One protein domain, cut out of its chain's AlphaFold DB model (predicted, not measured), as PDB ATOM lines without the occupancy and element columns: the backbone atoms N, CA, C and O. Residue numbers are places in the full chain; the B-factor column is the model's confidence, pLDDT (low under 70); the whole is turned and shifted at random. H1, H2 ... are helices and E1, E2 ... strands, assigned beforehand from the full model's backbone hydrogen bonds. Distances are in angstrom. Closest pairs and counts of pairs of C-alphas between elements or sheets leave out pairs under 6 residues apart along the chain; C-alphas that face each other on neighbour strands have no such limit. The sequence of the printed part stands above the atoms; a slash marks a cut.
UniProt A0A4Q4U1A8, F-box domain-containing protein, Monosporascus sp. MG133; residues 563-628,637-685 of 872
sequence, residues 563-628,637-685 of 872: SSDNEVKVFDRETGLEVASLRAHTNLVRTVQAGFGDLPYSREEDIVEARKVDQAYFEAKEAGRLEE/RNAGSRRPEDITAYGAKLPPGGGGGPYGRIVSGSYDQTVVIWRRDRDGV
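This is residues 563 to 628 and 637 to 685 of the 872 residues of the protein "F-box domain-containing protein" of Monosporascus sp. MG133 (UniProt A0A4Q4U1A8). A twisted three-stranded sheet, E3 to E5, makes a wall at one end, and the hairpin of E1 and E2 lies over part of one face of it. The long helix H1 forms the opposite side, and the unnamed stretch of residues 637 to 664 fills in between H1 and the strands. The printed part has 115 residues, with one named helix and five named strands in the order E1, E2, E3, H1, E4, E5; both sheets are antiparallel. The class is mixed, helices and strands, with under half of the residues in named elements; the whole is compact, with a radius of gyration of the C-alphas of 14.8 A and spans of 46 by 38 by 25 A.

The larger sheet has the order E3, residues 589 to 595, E4, residues 665 to 670, and E5, residues 674 to 680, and is twisted, its C-alphas lying up to 4.2 A off the best plane. E3 and E4 are antiparallel at 169 degrees, with N 593 and O 667 at 2.9 A, within hydrogen-bond range. E4 and E5 form a hairpin, with N 676 and O 668 at 2.8 A. E1, residues 567 to 572, and E2, residues 578 to 583, form another hairpin, with N 568 and O 582 at 3.0 A. The closest C-alphas of E1 and E3, those of Glu 567 and Val 589, are 7.3 A apart. E2 is apart from E3, E4 and E5. H1, residues 602 to 622, is not on the larger sheet and is apart from E1, E2 and E5; every O i to N i+4 pair in it is within hydrogen-bond range.

E3 measures 17.3 A and E5 19.3 A; E4 measures 16.6 A, E1 16.5 A and E2 14.0 A. H1 runs 29.8 A from C-alpha 602 at (189.718, 161.153, 244.655) to C-alpha 622 at (186.380, 190.016, 251.185). E5 ends at C-alpha 680, (178.931, 162.367, 256.831).

The C-alphas farthest apart, those of Ala 623 and Gln 673, are 46.3 A apart. Residues 629 to 636 are not printed, and C-alphas 628 and 637 are 16.8 A apart across the cut, in the link from H1 to E4. Of the links printed whole, E3 to H1 is short and the others are tight. The mean pLDDT of the printed part is 85.7, with residues 600 and 627 to 628 under 70.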
ATOM      1  N   SER A 563     191.303 161.089 272.101       94.62
ATOM      2  CA  SER A 563     192.046 161.710 273.203       94.62
ATOM      3  C   SER A 563     191.264 161.816 274.518       94.62
ATOM      4  O   SER A 563     190.051 161.610 274.594       94.62
ATOM      5  N   SER A 564     191.995 162.177 275.577       93.00
ATOM      6  CA  SER A 564     191.489 162.463 276.926       93.00
ATOM      7  C   SER A 564     190.727 163.798 277.037       93.00
ATOM      8  O   SER A 564     190.257 164.151 278.121       93.00
ATOM      9  N   ASP A 565     190.658 164.586 275.955       90.06
ATOM     10  CA  ASP A 565     189.805 165.782 275.833       90.06
ATOM     11  C   ASP A 565     188.419 165.493 275.237       90.06
ATOM     12  O   ASP A 565     187.654 166.424 275.005       90.06
ATOM     13  N   ASN A 566     188.077 164.207 275.094       91.56
ATOM     14  CA  ASN A 566     186.794 163.678 274.624       91.56
ATOM     15  C   ASN A 566     186.493 163.950 273.135       91.56
ATOM     16  O   ASN A 566     185.419 163.587 272.651       91.56
ATOM     17  N   GLU A 567     187.427 164.558 272.398       91.94
ATOM     18  CA  GLU A 567     187.307 164.769 270.956       91.94
ATOM     19  C   GLU A 567     187.881 163.583 270.165       91.94
ATOM     20  O   GLU A 567     188.874 162.959 270.560       91.94
ATOM     21  N   VAL A 568     187.294 163.333 268.993       94.31
ATOM     22  CA  VAL A 568     187.971 162.639 267.887       94.31
ATOM     23  C   VAL A 568     188.291 163.668 266.814       94.31
ATOM     24  O   VAL A 568     187.438 164.484 266.480       94.31
ATOM     25  N   LYS A 569     189.502 163.655 266.267       93.19
ATOM     26  CA  LYS A 569     189.943 164.630 265.260       93.19
ATOM     27  C   LYS A 569     190.456 163.964 264.000       93.19
ATOM     28  O   LYS A 569     190.969 162.852 264.064       93.19
ATOM     29  N   VAL A 570     190.343 164.666 262.875       93.81
ATOM     30  CA  VAL A 570     190.882 164.271 261.568       93.81
ATOM     31  C   VAL A 570     191.902 165.317 261.119       93.81
ATOM     32  O   VAL A 570     191.583 166.504 261.077       93.81
ATOM     33  N   PHE A 571     193.104 164.875 260.756       92.88
ATOM     34  CA  PHE A 571     194.201 165.708 260.260       92.88
ATOM     35  C   PHE A 571     194.624 165.294 258.849       92.88
ATOM     36  O   PHE A 571     194.654 164.102 258.523       92.88
ATOM     37  N   ASP A 572     195.016 166.277 258.039       92.06
ATOM     38  CA  ASP A 572     195.764 166.062 256.795       92.06
ATOM     39  C   ASP A 572     197.227 165.739 257.126       92.06
ATOM     40  O   ASP A 572     197.894 166.517 257.811       92.06
ATOM     41  N   ARG A 573     197.747 164.607 256.632       91.00
ATOM     42  CA  ARG A 573     199.135 164.191 256.894       91.00
ATOM     43  C   ARG A 573     200.177 165.063 256.187       91.00
ATOM     44  O   ARG A 573     201.316 165.115 256.644       91.00
ATOM     45  N   GLU A 574     199.820 165.724 255.082       89.00
ATOM     46  CA  GLU A 574     200.766 166.513 254.283       89.00
ATOM     47  C   GLU A 574     200.929 167.933 254.830       89.00
ATOM     48  O   GLU A 574     202.056 168.377 255.051       89.00
ATOM     49  N   THR A 575     199.833 168.643 255.108       87.50
ATOM     50  CA  THR A 575     199.924 169.972 255.738       87.50
ATOM     51  C   THR A 575     200.146 169.873 257.245       87.50
ATOM     52  O   THR A 575     201.048 170.532 257.768       87.50
ATOM     53  N   GLY A 576     199.415 168.988 257.930       85.00
ATOM     54  CA  GLY A 576     199.334 168.901 259.391       85.00
ATOM     55  C   GLY A 576     198.162 169.665 260.010       85.00
ATOM     56  O   GLY A 576     198.118 169.812 261.232       85.00
ATOM     57  N   LEU A 577     197.242 170.179 259.190       88.69
ATOM     58  CA  LEU A 577     196.083 170.951 259.638       88.69
ATOM     59  C   LEU A 577     194.942 170.054 260.140       88.69
ATOM     60  O   LEU A 577     194.797 168.903 259.727       88.69
ATOM     61  N   GLU A 578     194.127 170.605 261.042       90.31
ATOM     62  CA  GLU A 578     192.932 169.965 261.600       90.31
ATOM     63  C   GLU A 578     191.737 170.182 260.663       90.31
ATOM     64  O   GLU A 578     191.284 171.309 260.469       90.31
ATOM     65  N   VAL A 579     191.246 169.092 260.076       88.44
ATOM     66  CA  VAL A 579     190.243 169.076 258.995       88.44
ATOM     67  C   VAL A 579     188.844 168.707 259.518       88.44
ATOM     68  O   VAL A 579     187.837 169.009 258.876       88.44
ATOM     69  N   ALA A 580     188.765 168.074 260.696       89.44
ATOM     70  CA  ALA A 580     187.540 167.973 261.493       89.44
ATOM     71  C   ALA A 580     187.833 167.746 262.991       89.44
ATOM     72  O   ALA A 580     188.793 167.055 263.338       89.44
ATOM     73  N   SER A 581     186.952 168.243 263.865       91.00
ATOM     74  CA  SER A 581     186.831 167.872 265.282       91.00
ATOM     75  C   SER A 581     185.412 167.366 265.563       91.00
ATOM     76  O   SER A 581     184.421 167.966 265.147       91.00
ATOM     77  N   LEU A 582     185.321 166.226 266.242       91.62
ATOM     78  CA  LEU A 582     184.103 165.457 266.475       91.62
ATOM     79  C   LEU A 582     183.853 165.361 267.984       91.62
ATOM     80  O   LEU A 582     184.647 164.773 268.724       91.62
ATOM     81  N   ARG A 583     182.740 165.943 268.442       88.81
ATOM     82  CA  ARG A 583     182.366 166.057 269.860       88.81
ATOM     83  C   ARG A 583     181.062 165.306 270.132       88.81
ATOM     84  O   ARG A 583     180.000 165.748 269.705       88.81
ATOM     85  N   ALA A 584     181.147 164.174 270.830       87.38
ATOM     86  CA  ALA A 584     179.979 163.418 271.314       87.38
ATOM     87  C   ALA A 584     180.255 162.589 272.581       87.38
ATOM     88  O   ALA A 584     179.323 162.312 273.331       87.38
ATOM     89  N   HIS A 585     181.510 162.199 272.827       90.69
ATOM     90  CA  HIS A 585     181.895 161.475 274.036       90.69
ATOM     91  C   HIS A 585     181.971 162.396 275.262       90.69
ATOM     92  O   HIS A 585     182.255 163.590 275.154       90.69
ATOM     93  N   THR A 586     181.751 161.825 276.445       90.44
ATOM     94  CA  THR A 586     181.851 162.523 277.740       90.44
ATOM     95  C   THR A 586     183.120 162.162 278.513       90.44
ATOM     96  O   THR A 586     183.448 162.822 279.503       90.44
ATOM     97  N   ASN A 587     183.871 161.166 278.039       91.88
ATOM     98  CA  ASN A 587     185.115 160.683 278.638       91.88
ATOM     99  C   ASN A 587     186.159 160.322 277.555       91.88
ATOM    100  O   ASN A 587     185.872 160.374 276.355       91.88
ATOM    101  N   LEU A 588     187.357 159.923 277.994       92.94
ATOM    102  CA  LEU A 588     188.494 159.474 277.185       92.94
ATOM    103  C   LEU A 588     188.094 158.516 276.050       92.94
ATOM    104  O   LEU A 588     187.666 157.388 276.301       92.94
ATOM    105  N   VAL A 589     188.356 158.928 274.805       94.12
ATOM    106  CA  VAL A 589     188.254 158.054 273.630       94.12
ATOM    107  C   VAL A 589     189.456 157.107 273.596       94.12
ATOM    108  O   VAL A 589     190.588 157.524 273.343       94.12
ATOM    109  N   ARG A 590     189.219 155.821 273.875       91.12
ATOM    110  CA  ARG A 590     190.266 154.791 273.988       91.12
ATOM    111  C   ARG A 590     190.572 154.104 272.658       91.12
ATOM    112  O   ARG A 590     191.701 153.658 272.472       91.12
ATOM    113  N   THR A 591     189.598 154.006 271.754       91.19
ATOM    114  CA  THR A 591     189.769 153.387 270.432       91.19
ATOM    115  C   THR A 591     189.074 154.201 269.347       91.19
ATOM    116  O   THR A 591     187.984 154.734 269.554       91.19
ATOM    117  N   VAL A 592     189.695 154.272 268.168       94.12
ATOM    118  CA  VAL A 592     189.093 154.811 266.944       94.12
ATOM    119  C   VAL A 592     189.464 153.899 265.778       94.12
ATOM    120  O   VAL A 592     190.625 153.527 265.634       94.12
ATOM    121  N   GLN A 593     188.487 153.571 264.936       92.75
ATOM    122  CA  GLN A 593     188.684 152.929 263.638       92.75
ATOM    123  C   GLN A 593     188.015 153.793 262.566       92.75
ATOM    124  O   GLN A 593     186.855 154.176 262.706       92.75
ATOM    125  N   ALA A 594     188.737 154.109 261.495       91.19
ATOM    126  CA  ALA A 594     188.261 154.966 260.414       91.19
ATOM    127  C   ALA A 594     188.413 154.269 259.059       91.19
ATOM    128  O   ALA A 594     189.358 153.513 258.848       91.19
ATOM    129  N   GLY A 595     187.487 154.545 258.142       87.25
ATOM    130  CA  GLY A 595     187.558 154.107 256.752       87.25
ATOM    131  C   GLY A 595     186.731 155.040 255.878       87.25
ATOM    132  O   GLY A 595     185.504 155.052 255.975       87.25
ATOM    133  N   PHE A 596     187.399 155.838 255.045       83.06
ATOM    134  CA  PHE A 596     186.779 156.959 254.324       83.06
ATOM    135  C   PHE A 596     186.056 156.554 253.030       83.06
ATOM    136  O   PHE A 596     185.198 157.297 252.564       83.06
ATOM    137  N   GLY A 597     186.332 155.360 252.489       78.38
ATOM    138  CA  GLY A 597     185.656 154.845 251.289       78.38
ATOM    139  C   GLY A 597     186.020 155.623 250.024       78.38
ATOM    140  O   GLY A 597     185.134 156.094 249.319       78.38
ATOM    141  N   ASP A 598     187.317 155.832 249.788       81.12
ATOM    142  CA  ASP A 598     187.810 156.599 248.639       81.12
ATOM    143  C   ASP A 598     187.382 156.026 247.295       81.12
ATOM    144  O   ASP A 598     187.442 154.814 247.069       81.12
ATOM    145  N   LEU A 599     187.059 156.944 246.391       78.19
ATOM    146  CA  LEU A 599     186.932 156.687 244.967       78.19
ATOM    147  C   LEU A 599     188.330 156.528 244.332       78.19
ATOM    148  O   LEU A 599     189.315 157.074 244.851       78.19
ATOM    149  N   PRO A 600     188.441 155.839 243.183       69.75
ATOM    150  CA  PRO A 600     189.547 156.057 242.252       69.75
ATOM    151  C   PRO A 600     189.733 157.563 241.984       69.75
ATOM    152  O   PRO A 600     188.756 158.302 241.967       69.75
ATOM    153  N   TYR A 601     190.976 158.025 241.821       73.50
ATOM    154  CA  TYR A 601     191.352 159.430 241.549       73.50
ATOM    155  C   TYR A 601     190.964 160.500 242.598       73.50
ATOM    156  O   TYR A 601     191.487 161.612 242.535       73.50
ATOM    157  N   SER A 602     190.206 160.172 243.656       81.00
ATOM    158  CA  SER A 602     189.718 161.153 244.655       81.00
ATOM    159  C   SER A 602     190.798 161.969 245.392       81.00
ATOM    160  O   SER A 602     190.460 162.878 246.140       81.00
ATOM    161  N   ARG A 603     192.100 161.681 245.224       83.50
ATOM    162  CA  ARG A 603     193.176 162.515 245.792       83.50
ATOM    163  C   ARG A 603     193.196 163.908 245.164       83.50
ATOM    164  O   ARG A 603     193.407 164.885 245.872       83.50
ATOM    165  N   GLU A 604     193.011 163.988 243.853       85.94
ATOM    166  CA  GLU A 604     193.045 165.253 243.118       85.94
ATOM    167  C   GLU A 604     191.719 165.999 243.263       85.94
ATOM    168  O   GLU A 604     191.728 167.208 243.482       85.94
ATOM    169  N   GLU A 605     190.598 165.273 243.287       86.31
ATOM    170  CA  GLU A 605     189.282 165.821 243.630       86.31
ATOM    171  C   GLU A 605     189.253 166.404 245.054       86.31
ATOM    172  O   GLU A 605     188.832 167.547 245.219       86.31
ATOM    173  N   ASP A 606     189.765 165.680 246.067       87.31
ATOM    174  CA  ASP A 606     189.904 166.168 247.451       87.31
ATOM    175  C   ASP A 606     190.711 167.493 247.475       87.31
ATOM    176  O   ASP A 606     190.305 168.464 248.114       87.31
ATOM    177  N   ILE A 607     191.832 167.568 246.742       88.75
ATOM    178  CA  ILE A 607     192.689 168.768 246.673       88.75
ATOM    179  C   ILE A 607     191.990 169.933 245.952       88.75
ATOM    180  O   ILE A 607     192.115 171.083 246.376       88.75
ATOM    181  N   VAL A 608     191.267 169.669 244.861       89.88
ATOM    182  CA  VAL A 608     190.524 170.695 244.112       89.88
ATOM    183  C   VAL A 608     189.317 171.193 244.912       89.88
ATOM    184  O   VAL A 608     189.049 172.394 244.901       89.88
ATOM    185  N   GLU A 609     188.620 170.323 245.645       87.44
ATOM    186  CA  GLU A 609     187.555 170.738 246.563       87.44
ATOM    187  C   GLU A 609     188.112 171.587 247.711       87.44
ATOM    188  O   GLU A 609     187.559 172.649 247.985       87.44
ATOM    189  N   ALA A 610     189.236 171.193 248.322       88.00
ATOM    190  CA  ALA A 610     189.876 171.976 249.379       88.00
ATOM    191  C   ALA A 610     190.193 173.411 248.916       88.00
ATOM    192  O   ALA A 610     189.792 174.369 249.572       88.00
ATOM    193  N   ARG A 611     190.798 173.569 247.726       90.75
ATOM    194  CA  ARG A 611     191.069 174.892 247.128       90.75
ATOM    195  C   ARG A 611     189.798 175.703 246.862       90.75
ATOM    196  O   ARG A 611     189.799 176.903 247.105       90.75
ATOM    197  N   LYS A 612     188.722 175.073 246.371       90.31
ATOM    198  CA  LYS A 612     187.429 175.747 246.132       90.31
ATOM    199  C   LYS A 612     186.786 176.225 247.436       90.31
ATOM    200  O   LYS A 612     186.201 177.302 247.465       90.31
ATOM    201  N   VAL A 613     186.910 175.445 248.508       87.31
ATOM    202  CA  VAL A 613     186.399 175.797 249.840       87.31
ATOM    203  C   VAL A 613     187.232 176.919 250.477       87.31
ATOM    204  O   VAL A 613     186.654 177.866 251.006       87.31
ATOM    205  N   ASP A 614     188.564 176.879 250.349       88.88
ATOM    206  CA  ASP A 614     189.449 177.989 250.738       88.88
ATOM    207  C   ASP A 614     189.128 179.273 249.950       88.88
ATOM    208  O   ASP A 614     189.007 180.348 250.535       88.88
ATOM    209  N   GLN A 615     188.935 179.179 248.630       89.81
ATOM    210  CA  GLN A 615     188.553 180.318 247.790       89.81
ATOM    211  C   GLN A 615     187.213 180.922 248.242       89.81
ATOM    212  O   GLN A 615     187.147 182.122 248.504       89.81
ATOM    213  N   ALA A 616     186.175 180.100 248.423       88.38
ATOM    214  CA  ALA A 616     184.867 180.555 248.897       88.38
ATOM    215  C   ALA A 616     184.923 181.187 250.305       88.38
ATOM    216  O   ALA A 616     184.130 182.080 250.614       88.38
ATOM    217  N   TYR A 617     185.866 180.764 251.156       86.56
ATOM    218  CA  TYR A 617     186.151 181.412 252.437       86.56
ATOM    219  C   TYR A 617     186.744 182.815 252.256       86.56
ATOM    220  O   TYR A 617     186.254 183.767 252.868       86.56
ATOM    221  N   PHE A 618     187.759 182.971 251.400       87.56
ATOM    222  CA  PHE A 618     188.359 184.282 251.134       87.56
ATOM    223  C   PHE A 618     187.378 185.240 250.444       87.56
ATOM    224  O   PHE A 618     187.263 186.380 250.885       87.56
ATOM    225  N   GLU A 619     186.584 184.773 249.476       89.06
ATOM    226  CA  GLU A 619     185.510 185.553 248.840       89.06
ATOM    227  C   GLU A 619     184.416 185.978 249.839       89.06
ATOM    228  O   GLU A 619     183.877 187.082 249.755       89.06
ATOM    229  N   ALA A 620     184.068 185.122 250.809       86.12
ATOM    230  CA  ALA A 620     183.130 185.478 251.875       86.12
ATOM    231  C   ALA A 620     183.721 186.490 252.870       86.12
ATOM    232  O   ALA A 620     182.983 187.344 253.371       86.12
ATOM    233  N   LYS A 621     185.035 186.425 253.127       84.56
ATOM    234  CA  LYS A 621     185.748 187.405 253.953       84.56
ATOM    235  C   LYS A 621     185.848 188.766 253.257       84.56
ATOM    236  O   LYS A 621     185.537 189.779 253.872       84.56
ATOM    237  N   GLU A 622     186.249 188.791 251.987       87.25
ATOM    238  CA  GLU A 622     186.380 190.016 251.185       87.25
ATOM    239  C   GLU A 622     185.029 190.718 250.996       87.25
ATOM    240  O   GLU A 622     184.928 191.931 251.161       87.25
ATOM    241  N   ALA A 623     183.956 189.953 250.772       87.31
ATOM    242  CA  ALA A 623     182.595 190.482 250.700       87.31
ATOM    243  C   ALA A 623     181.996 190.904 252.061       87.31
ATOM    244  O   ALA A 623     180.796 191.172 252.128       87.31
ATOM    245  N   GLY A 624     182.776 190.906 253.152       80.69
ATOM    246  CA  GLY A 624     182.331 191.328 254.486       80.69
ATOM    247  C   GLY A 624     181.237 190.456 255.115       80.69
ATOM    248  O   GLY A 624     180.598 190.882 256.071       80.69
ATOM    249  N   ARG A 625     180.994 189.245 254.589       74.50
ATOM    250  CA  ARG A 625     179.934 188.332 255.070       74.50
ATOM    251  C   ARG A 625     180.338 187.542 256.316       74.50
ATOM    252  O   ARG A 625     179.483 186.948 256.963       74.50
ATOM    253  N   LEU A 626     181.630 187.522 256.631       72.38
ATOM    254  CA  LEU A 626     182.177 186.982 257.871       72.38
ATOM    255  C   LEU A 626     182.466 188.156 258.812       72.38
ATOM    256  O   LEU A 626     183.476 188.839 258.645       72.38
ATOM    257  N   GLU A 627     181.579 188.400 259.780       58.03
ATOM    258  CA  GLU A 627     181.814 189.415 260.812       58.03
ATOM    259  C   GLU A 627     183.080 189.076 261.613       58.03
ATOM    260  O   GLU A 627     183.262 187.940 262.058       58.03
ATOM    261  N   GLU A 628     183.949 190.065 261.845       51.31
ATOM    262  CA  GLU A 628     185.199 189.893 262.602       51.31
ATOM    263  C   GLU A 628     184.953 189.879 264.126       51.31
ATOM    264  O   GLU A 628     185.680 190.487 264.911       51.31
ATOM    265  N   ARG A 637     184.339 173.668 267.036       72.00
ATOM    266  CA  ARG A 637     185.291 173.468 265.939       72.00
ATOM    267  C   ARG A 637     184.612 172.758 264.772       72.00
ATOM    268  O   ARG A 637     183.642 172.033 264.985       72.00
ATOM    269  N   ASN A 638     185.139 172.944 263.563       79.88
ATOM    270  CA  ASN A 638     184.514 172.416 262.358       79.88
ATOM    271  C   ASN A 638     184.367 170.884 262.421       79.88
ATOM    272  O   ASN A 638     185.362 170.169 262.527       79.88
ATOM    273  N   ALA A 639     183.141 170.374 262.294       78.31
ATOM    274  CA  ALA A 639     182.851 168.943 262.180       78.31
ATOM    275  C   ALA A 639     182.890 168.430 260.721       78.31
ATOM    276  O   ALA A 639     182.424 167.330 260.433       78.31
ATOM    277  N   GLY A 640     183.428 169.217 259.786       77.25
ATOM    278  CA  GLY A 640     183.519 168.914 258.354       77.25
ATOM    279  C   GLY A 640     182.517 169.653 257.464       77.25
ATOM    280  O   GLY A 640     182.238 169.211 256.357       77.25
ATOM    281  N   SER A 641     181.963 170.765 257.942       82.62
ATOM    282  CA  SER A 641     181.164 171.698 257.151       82.62
ATOM    283  C   SER A 641     182.015 172.405 256.099       82.62
ATOM    284  O   SER A 641     183.119 172.874 256.387       82.62
ATOM    285  N   ARG A 642     181.457 172.521 254.890       83.06
ATOM    286  CA  ARG A 642     182.009 173.288 253.762       83.06
ATOM    287  C   ARG A 642     181.598 174.775 253.770       83.06
ATOM    288  O   ARG A 642     181.911 175.488 252.822       83.06
ATOM    289  N   ARG A 643     180.866 175.251 254.789       81.44
ATOM    290  CA  ARG A 643     180.408 176.652 254.891       81.44
ATOM    291  C   ARG A 643     181.553 177.580 255.318       81.44
ATOM    292  O   ARG A 643     182.232 177.234 256.282       81.44
ATOM    293  N   PRO A 644     181.719 178.776 254.714       80.50
ATOM    294  CA  PRO A 644     182.725 179.759 255.130       80.50
ATOM    295  C   PRO A 644     182.744 180.071 256.633       80.50
ATOM    296  O   PRO A 644     183.814 180.150 257.228       80.50
ATOM    297  N   GLU A 645     181.567 180.180 257.254       79.00
ATOM    298  CA  GLU A 645     181.383 180.463 258.688       79.00
ATOM    299  C   GLU A 645     182.034 179.419 259.618       79.00
ATOM    300  O   GLU A 645     182.473 179.753 260.718       79.00
ATOM    301  N   ASP A 646     182.112 178.158 259.179       79.12
ATOM    302  CA  ASP A 646     182.580 177.031 259.991       79.12
ATOM    303  C   ASP A 646     184.089 176.751 259.829       79.12
ATOM    304  O   ASP A 646     184.637 175.897 260.529       79.12
ATOM    305  N   ILE A 647     184.794 177.400 258.894       80.31
ATOM    306  CA  ILE A 647     186.159 177.001 258.504       80.31
ATOM    307  C   ILE A 647     187.198 177.408 259.560       80.31
ATOM    308  O   ILE A 647     187.601 178.562 259.699       80.31
ATOM    309  N   THR A 648     187.690 176.409 260.301       70.00
ATOM    310  CA  THR A 648     188.699 176.583 261.359       70.00
ATOM    311  C   THR A 648     190.150 176.556 260.875       70.00
ATOM    312  O   THR A 648     191.036 176.976 261.621       70.00
ATOM    313  N   ALA A 649     190.413 176.054 259.666       73.19
ATOM    314  CA  ALA A 649     191.741 175.970 259.061       73.19
ATOM    315  C   ALA A 649     191.629 176.071 257.534       73.19
ATOM    316  O   ALA A 649     190.747 175.443 256.954       73.19
ATOM    317  N   TYR A 650     192.532 176.832 256.918       80.44
ATOM    318  CA  TYR A 650     192.624 177.047 255.471       80.44
ATOM    319  C   TYR A 650     193.978 176.556 254.939       80.44
ATOM    320  O   TYR A 650     194.953 176.489 255.692       80.44
ATOM    321  N   GLY A 651     194.058 176.228 253.650       80.50
ATOM    322  CA  GLY A 651     195.280 175.747 252.997       80.50
ATOM    323  C   GLY A 651     195.585 174.263 253.231       80.50
ATOM    324  O   GLY A 651     196.730 173.843 253.061       80.50
ATOM    325  N   ALA A 652     194.592 173.467 253.643       86.19
ATOM    326  CA  ALA A 652     194.711 172.011 253.762       86.19
ATOM    327  C   ALA A 652     194.669 171.336 252.377       86.19
ATOM    328  O   ALA A 652     194.038 171.838 251.453       86.19
ATOM    329  N   LYS A 653     195.288 170.155 252.219       86.56
ATOM    330  CA  LYS A 653     195.155 169.352 250.982       86.56
ATOM    331  C   LYS A 653     193.939 168.419 250.976       86.56
ATOM    332  O   LYS A 653     193.763 167.647 250.040       86.56
ATOM    333  N   LEU A 654     193.121 168.476 252.023       87.69
ATOM    334  CA  LEU A 654     191.876 167.730 252.163       87.69
ATOM    335  C   LEU A 654     190.741 168.720 252.429       87.69
ATOM    336  O   LEU A 654     190.950 169.663 253.198       87.69
ATOM    337  N   PRO A 655     189.542 168.504 251.866       86.31
ATOM    338  CA  PRO A 655     188.401 169.361 252.140       86.31
ATOM    339  C   PRO A 655     187.908 169.113 253.575       86.31
ATOM    340  O   PRO A 655     188.145 168.019 254.111       86.31
ATOM    341  N   PRO A 656     187.201 170.069 254.210       83.50
ATOM    342  CA  PRO A 656     186.617 169.876 255.535       83.50
ATOM    343  C   PRO A 656     185.884 168.534 255.662       83.50
ATOM    344  O   PRO A 656     185.154 168.105 254.771       83.50
ATOM    345  N   GLY A 657     186.130 167.822 256.763       80.56
ATOM    346  CA  GLY A 657     185.644 166.454 256.954       80.56
ATOM    347  C   GLY A 657     186.560 165.358 256.391       80.56
ATOM    348  O   GLY A 657     186.320 164.186 256.678       80.56
ATOM    349  N   GLY A 658     187.625 165.697 255.658       80.81
ATOM    350  CA  GLY A 658     188.747 164.801 255.339       80.81
ATOM    351  C   GLY A 658     188.704 164.080 253.986       80.81
ATOM    352  O   GLY A 658     189.579 163.251 253.743       80.81
ATOM    353  N   GLY A 659     187.736 164.375 253.111       81.81
ATOM    354  CA  GLY A 659     187.677 163.821 251.746       81.81
ATOM    355  C   GLY A 659     187.258 162.344 251.624       81.81
ATOM    356  O   GLY A 659     186.910 161.693 252.616       81.81
ATOM    357  N   GLY A 660     187.238 161.806 250.405       82.19
ATOM    358  CA  GLY A 660     186.759 160.443 250.104       82.19
ATOM    359  C   GLY A 660     185.225 160.276 250.086       82.19
ATOM    360  O   GLY A 660     184.475 161.225 250.306       82.19
ATOM    361  N   GLY A 661     184.734 159.058 249.829       80.06
ATOM    362  CA  GLY A 661     183.353 158.804 249.387       80.06
ATOM    363  C   GLY A 661     182.217 158.854 250.433       80.06
ATOM    364  O   GLY A 661     182.434 159.010 251.645       80.06
ATOM    365  N   PRO A 662     180.955 158.685 249.976       80.25
ATOM    366  CA  PRO A 662     179.742 158.862 250.790       80.25
ATOM    367  C   PRO A 662     179.506 157.747 251.823       80.25
ATOM    368  O   PRO A 662     178.709 157.909 252.747       80.25
ATOM    369  N   TYR A 663     180.203 156.615 251.701       83.81
ATOM    370  CA  TYR A 663     180.130 155.503 252.657       83.81
ATOM    371  C   TYR A 663     181.170 155.586 253.778       83.81
ATOM    372  O   TYR A 663     181.242 154.659 254.589       83.81
ATOM    373  N   GLY A 664     181.948 156.673 253.825       87.19
ATOM    374  CA  GLY A 664     182.962 156.926 254.840       87.19
ATOM    375  C   GLY A 664     182.404 156.905 256.265       87.19
ATOM    376  O   GLY A 664     181.324 157.433 256.545       87.19
ATOM    377  N   ARG A 665     183.146 156.265 257.173       90.75
ATOM    378  CA  ARG A 665     182.777 156.093 258.584       90.75
ATOM    379  C   ARG A 665     183.975 156.283 259.495       90.75
ATOM    380  O   ARG A 665     185.086 155.861 259.174       90.75
ATOM    381  N   ILE A 666     183.697 156.811 260.678       93.62
ATOM    382  CA  ILE A 666     184.587 156.740 261.836       93.62
ATOM    383  C   ILE A 666     183.789 156.052 262.947       93.62
ATOM    384  O   ILE A 666     182.600 156.317 263.119       93.62
ATOM    385  N   VAL A 667     184.414 155.137 263.678       94.00
ATOM    386  CA  VAL A 667     183.847 154.461 264.850       94.00
ATOM    387  C   VAL A 667     184.759 154.763 266.027       94.00
ATOM    388  O   VAL A 667     185.961 154.517 265.933       94.00
ATOM    389  N   SER A 668     184.214 155.298 267.114       94.38
ATOM    390  CA  SER A 668     184.978 155.676 268.306       94.38
ATOM    391  C   SER A 668     184.387 155.057 269.569       94.38
ATOM    392  O   SER A 668     183.174 155.085 269.763       94.38
ATOM    393  N   GLY A 669     185.241 154.478 270.414       93.81
ATOM    394  CA  GLY A 669     184.874 153.880 271.698       93.81
ATOM    395  C   GLY A 669     185.505 154.638 272.862       93.81
ATOM    396  O   GLY A 669     186.704 154.936 272.839       93.81
ATOM    397  N   SER A 670     184.712 154.939 273.890       93.62
ATOM    398  CA  SER A 670     185.138 155.732 275.049       93.62
ATOM    399  C   SER A 670     184.894 155.025 276.385       93.62
ATOM    400  O   SER A 670     184.085 154.105 276.507       93.62
ATOM    401  N   TYR A 671     185.605 155.481 277.419       90.50
ATOM    402  CA  TYR A 671     185.389 155.094 278.818       90.50
ATOM    403  C   TYR A 671     184.049 155.595 279.402       90.50
ATOM    404  O   TYR A 671     183.750 155.323 280.562       90.50
ATOM    405  N   ASP A 672     183.220 156.290 278.616       88.69
ATOM    406  CA  ASP A 672     181.806 156.561 278.922       88.69
ATOM    407  C   ASP A 672     180.860 155.383 278.589       88.69
ATOM    408  O   ASP A 672     179.642 155.523 278.683       88.69
ATOM    409  N   GLN A 673     181.413 154.213 278.231       90.06
ATOM    410  CA  GLN A 673     180.693 152.987 277.843       90.06
ATOM    411  C   GLN A 673     179.877 153.110 276.542       90.06
ATOM    412  O   GLN A 673     179.049 152.239 276.238       90.06
ATOM    413  N   THR A 674     180.129 154.156 275.748       92.31
ATOM    414  CA  THR A 674     179.527 154.343 274.424       92.31
ATOM    415  C   THR A 674     180.497 154.018 273.287       92.31
ATOM    416  O   THR A 674     181.706 154.263 273.354       92.31
ATOM    417  N   VAL A 675     179.929 153.495 272.200       93.00
ATOM    418  CA  VAL A 675     180.560 153.412 270.881       93.00
ATOM    419  C   VAL A 675     179.748 154.274 269.920       93.00
ATOM    420  O   VAL A 675     178.576 153.993 269.667       93.00
ATOM    421  N   VAL A 676     180.360 155.329 269.386       93.31
ATOM    422  CA  VAL A 676     179.724 156.260 268.446       93.31
ATOM    423  C   VAL A 676     180.150 155.922 267.021       93.31
ATOM    424  O   VAL A 676     181.334 155.757 266.730       93.31
ATOM    425  N   ILE A 677     179.171 155.828 266.120       92.56
ATOM    426  CA  ILE A 677     179.368 155.621 264.685       92.56
ATOM    427  C   ILE A 677     179.049 156.925 263.960       92.56
ATOM    428  O   ILE A 677     177.888 157.326 263.819       92.56
ATOM    429  N   TRP A 678     180.103 157.554 263.464       91.56
ATOM    430  CA  TRP A 678     180.063 158.773 262.679       91.56
ATOM    431  C   TRP A 678     179.872 158.445 261.195       91.56
ATOM    432  O   TRP A 678     180.520 157.545 260.650       91.56
ATOM    433  N   ARG A 679     179.006 159.206 260.526       89.44
ATOM    434  CA  ARG A 679     178.868 159.265 259.060       89.44
ATOM    435  C   ARG A 679     178.786 160.726 258.639       89.44
ATOM    436  O   ARG A 679     178.370 161.560 259.439       89.44
ATOM    437  N   ARG A 680     179.140 161.030 257.395       86.88
ATOM    438  CA  ARG A 680     178.931 162.367 256.831       86.88
ATOM    439  C   ARG A 680     177.518 162.535 256.293       86.88
ATOM    440  O   ARG A 680     176.927 161.585 255.782       86.88
ATOM    441  N   ASP A 681     177.006 163.750 256.417       82.69
ATOM    442  CA  ASP A 681     175.834 164.221 255.684       82.69
ATOM    443  C   ASP A 681     176.243 164.770 254.301       82.69
ATOM    444  O   ASP A 681     177.431 164.852 253.978       82.69
ATOM    445  N   ARG A 682     175.266 165.179 253.485       77.25
ATOM    446  CA  ARG A 682     175.479 165.767 252.146       77.25
ATOM    447  C   ARG A 682     176.414 166.984 252.163       77.25
ATOM    448  O   ARG A 682     177.208 167.159 251.242       77.25
ATOM    449  N   ASP A 683     176.365 167.760 253.243       74.38
ATOM    450  CA  ASP A 683     177.151 168.983 253.450       74.38
ATOM    451  C   ASP A 683     178.620 168.714 253.858       74.38
ATOM    452  O   ASP A 683     179.357 169.652 254.157       74.38
ATOM    453  N   GLY A 684     179.046 167.444 253.930       77.12
ATOM    454  CA  GLY A 684     180.373 167.017 254.404       77.12
ATOM    455  C   GLY A 684     180.466 166.807 255.923       77.12
ATOM    456  O   GLY A 684     181.292 166.019 256.388       77.12
ATOM    457  N   VAL A 685     179.569 167.435 256.691       85.94
ATOM    458  CA  VAL A 685     179.530 167.406 258.163       85.94
ATOM    459  C   VAL A 685     179.399 165.983 258.709       85.94
ATOM    460  O   VAL A 685     178.434 165.279 258.405       85.94
TER     461      VAL A 685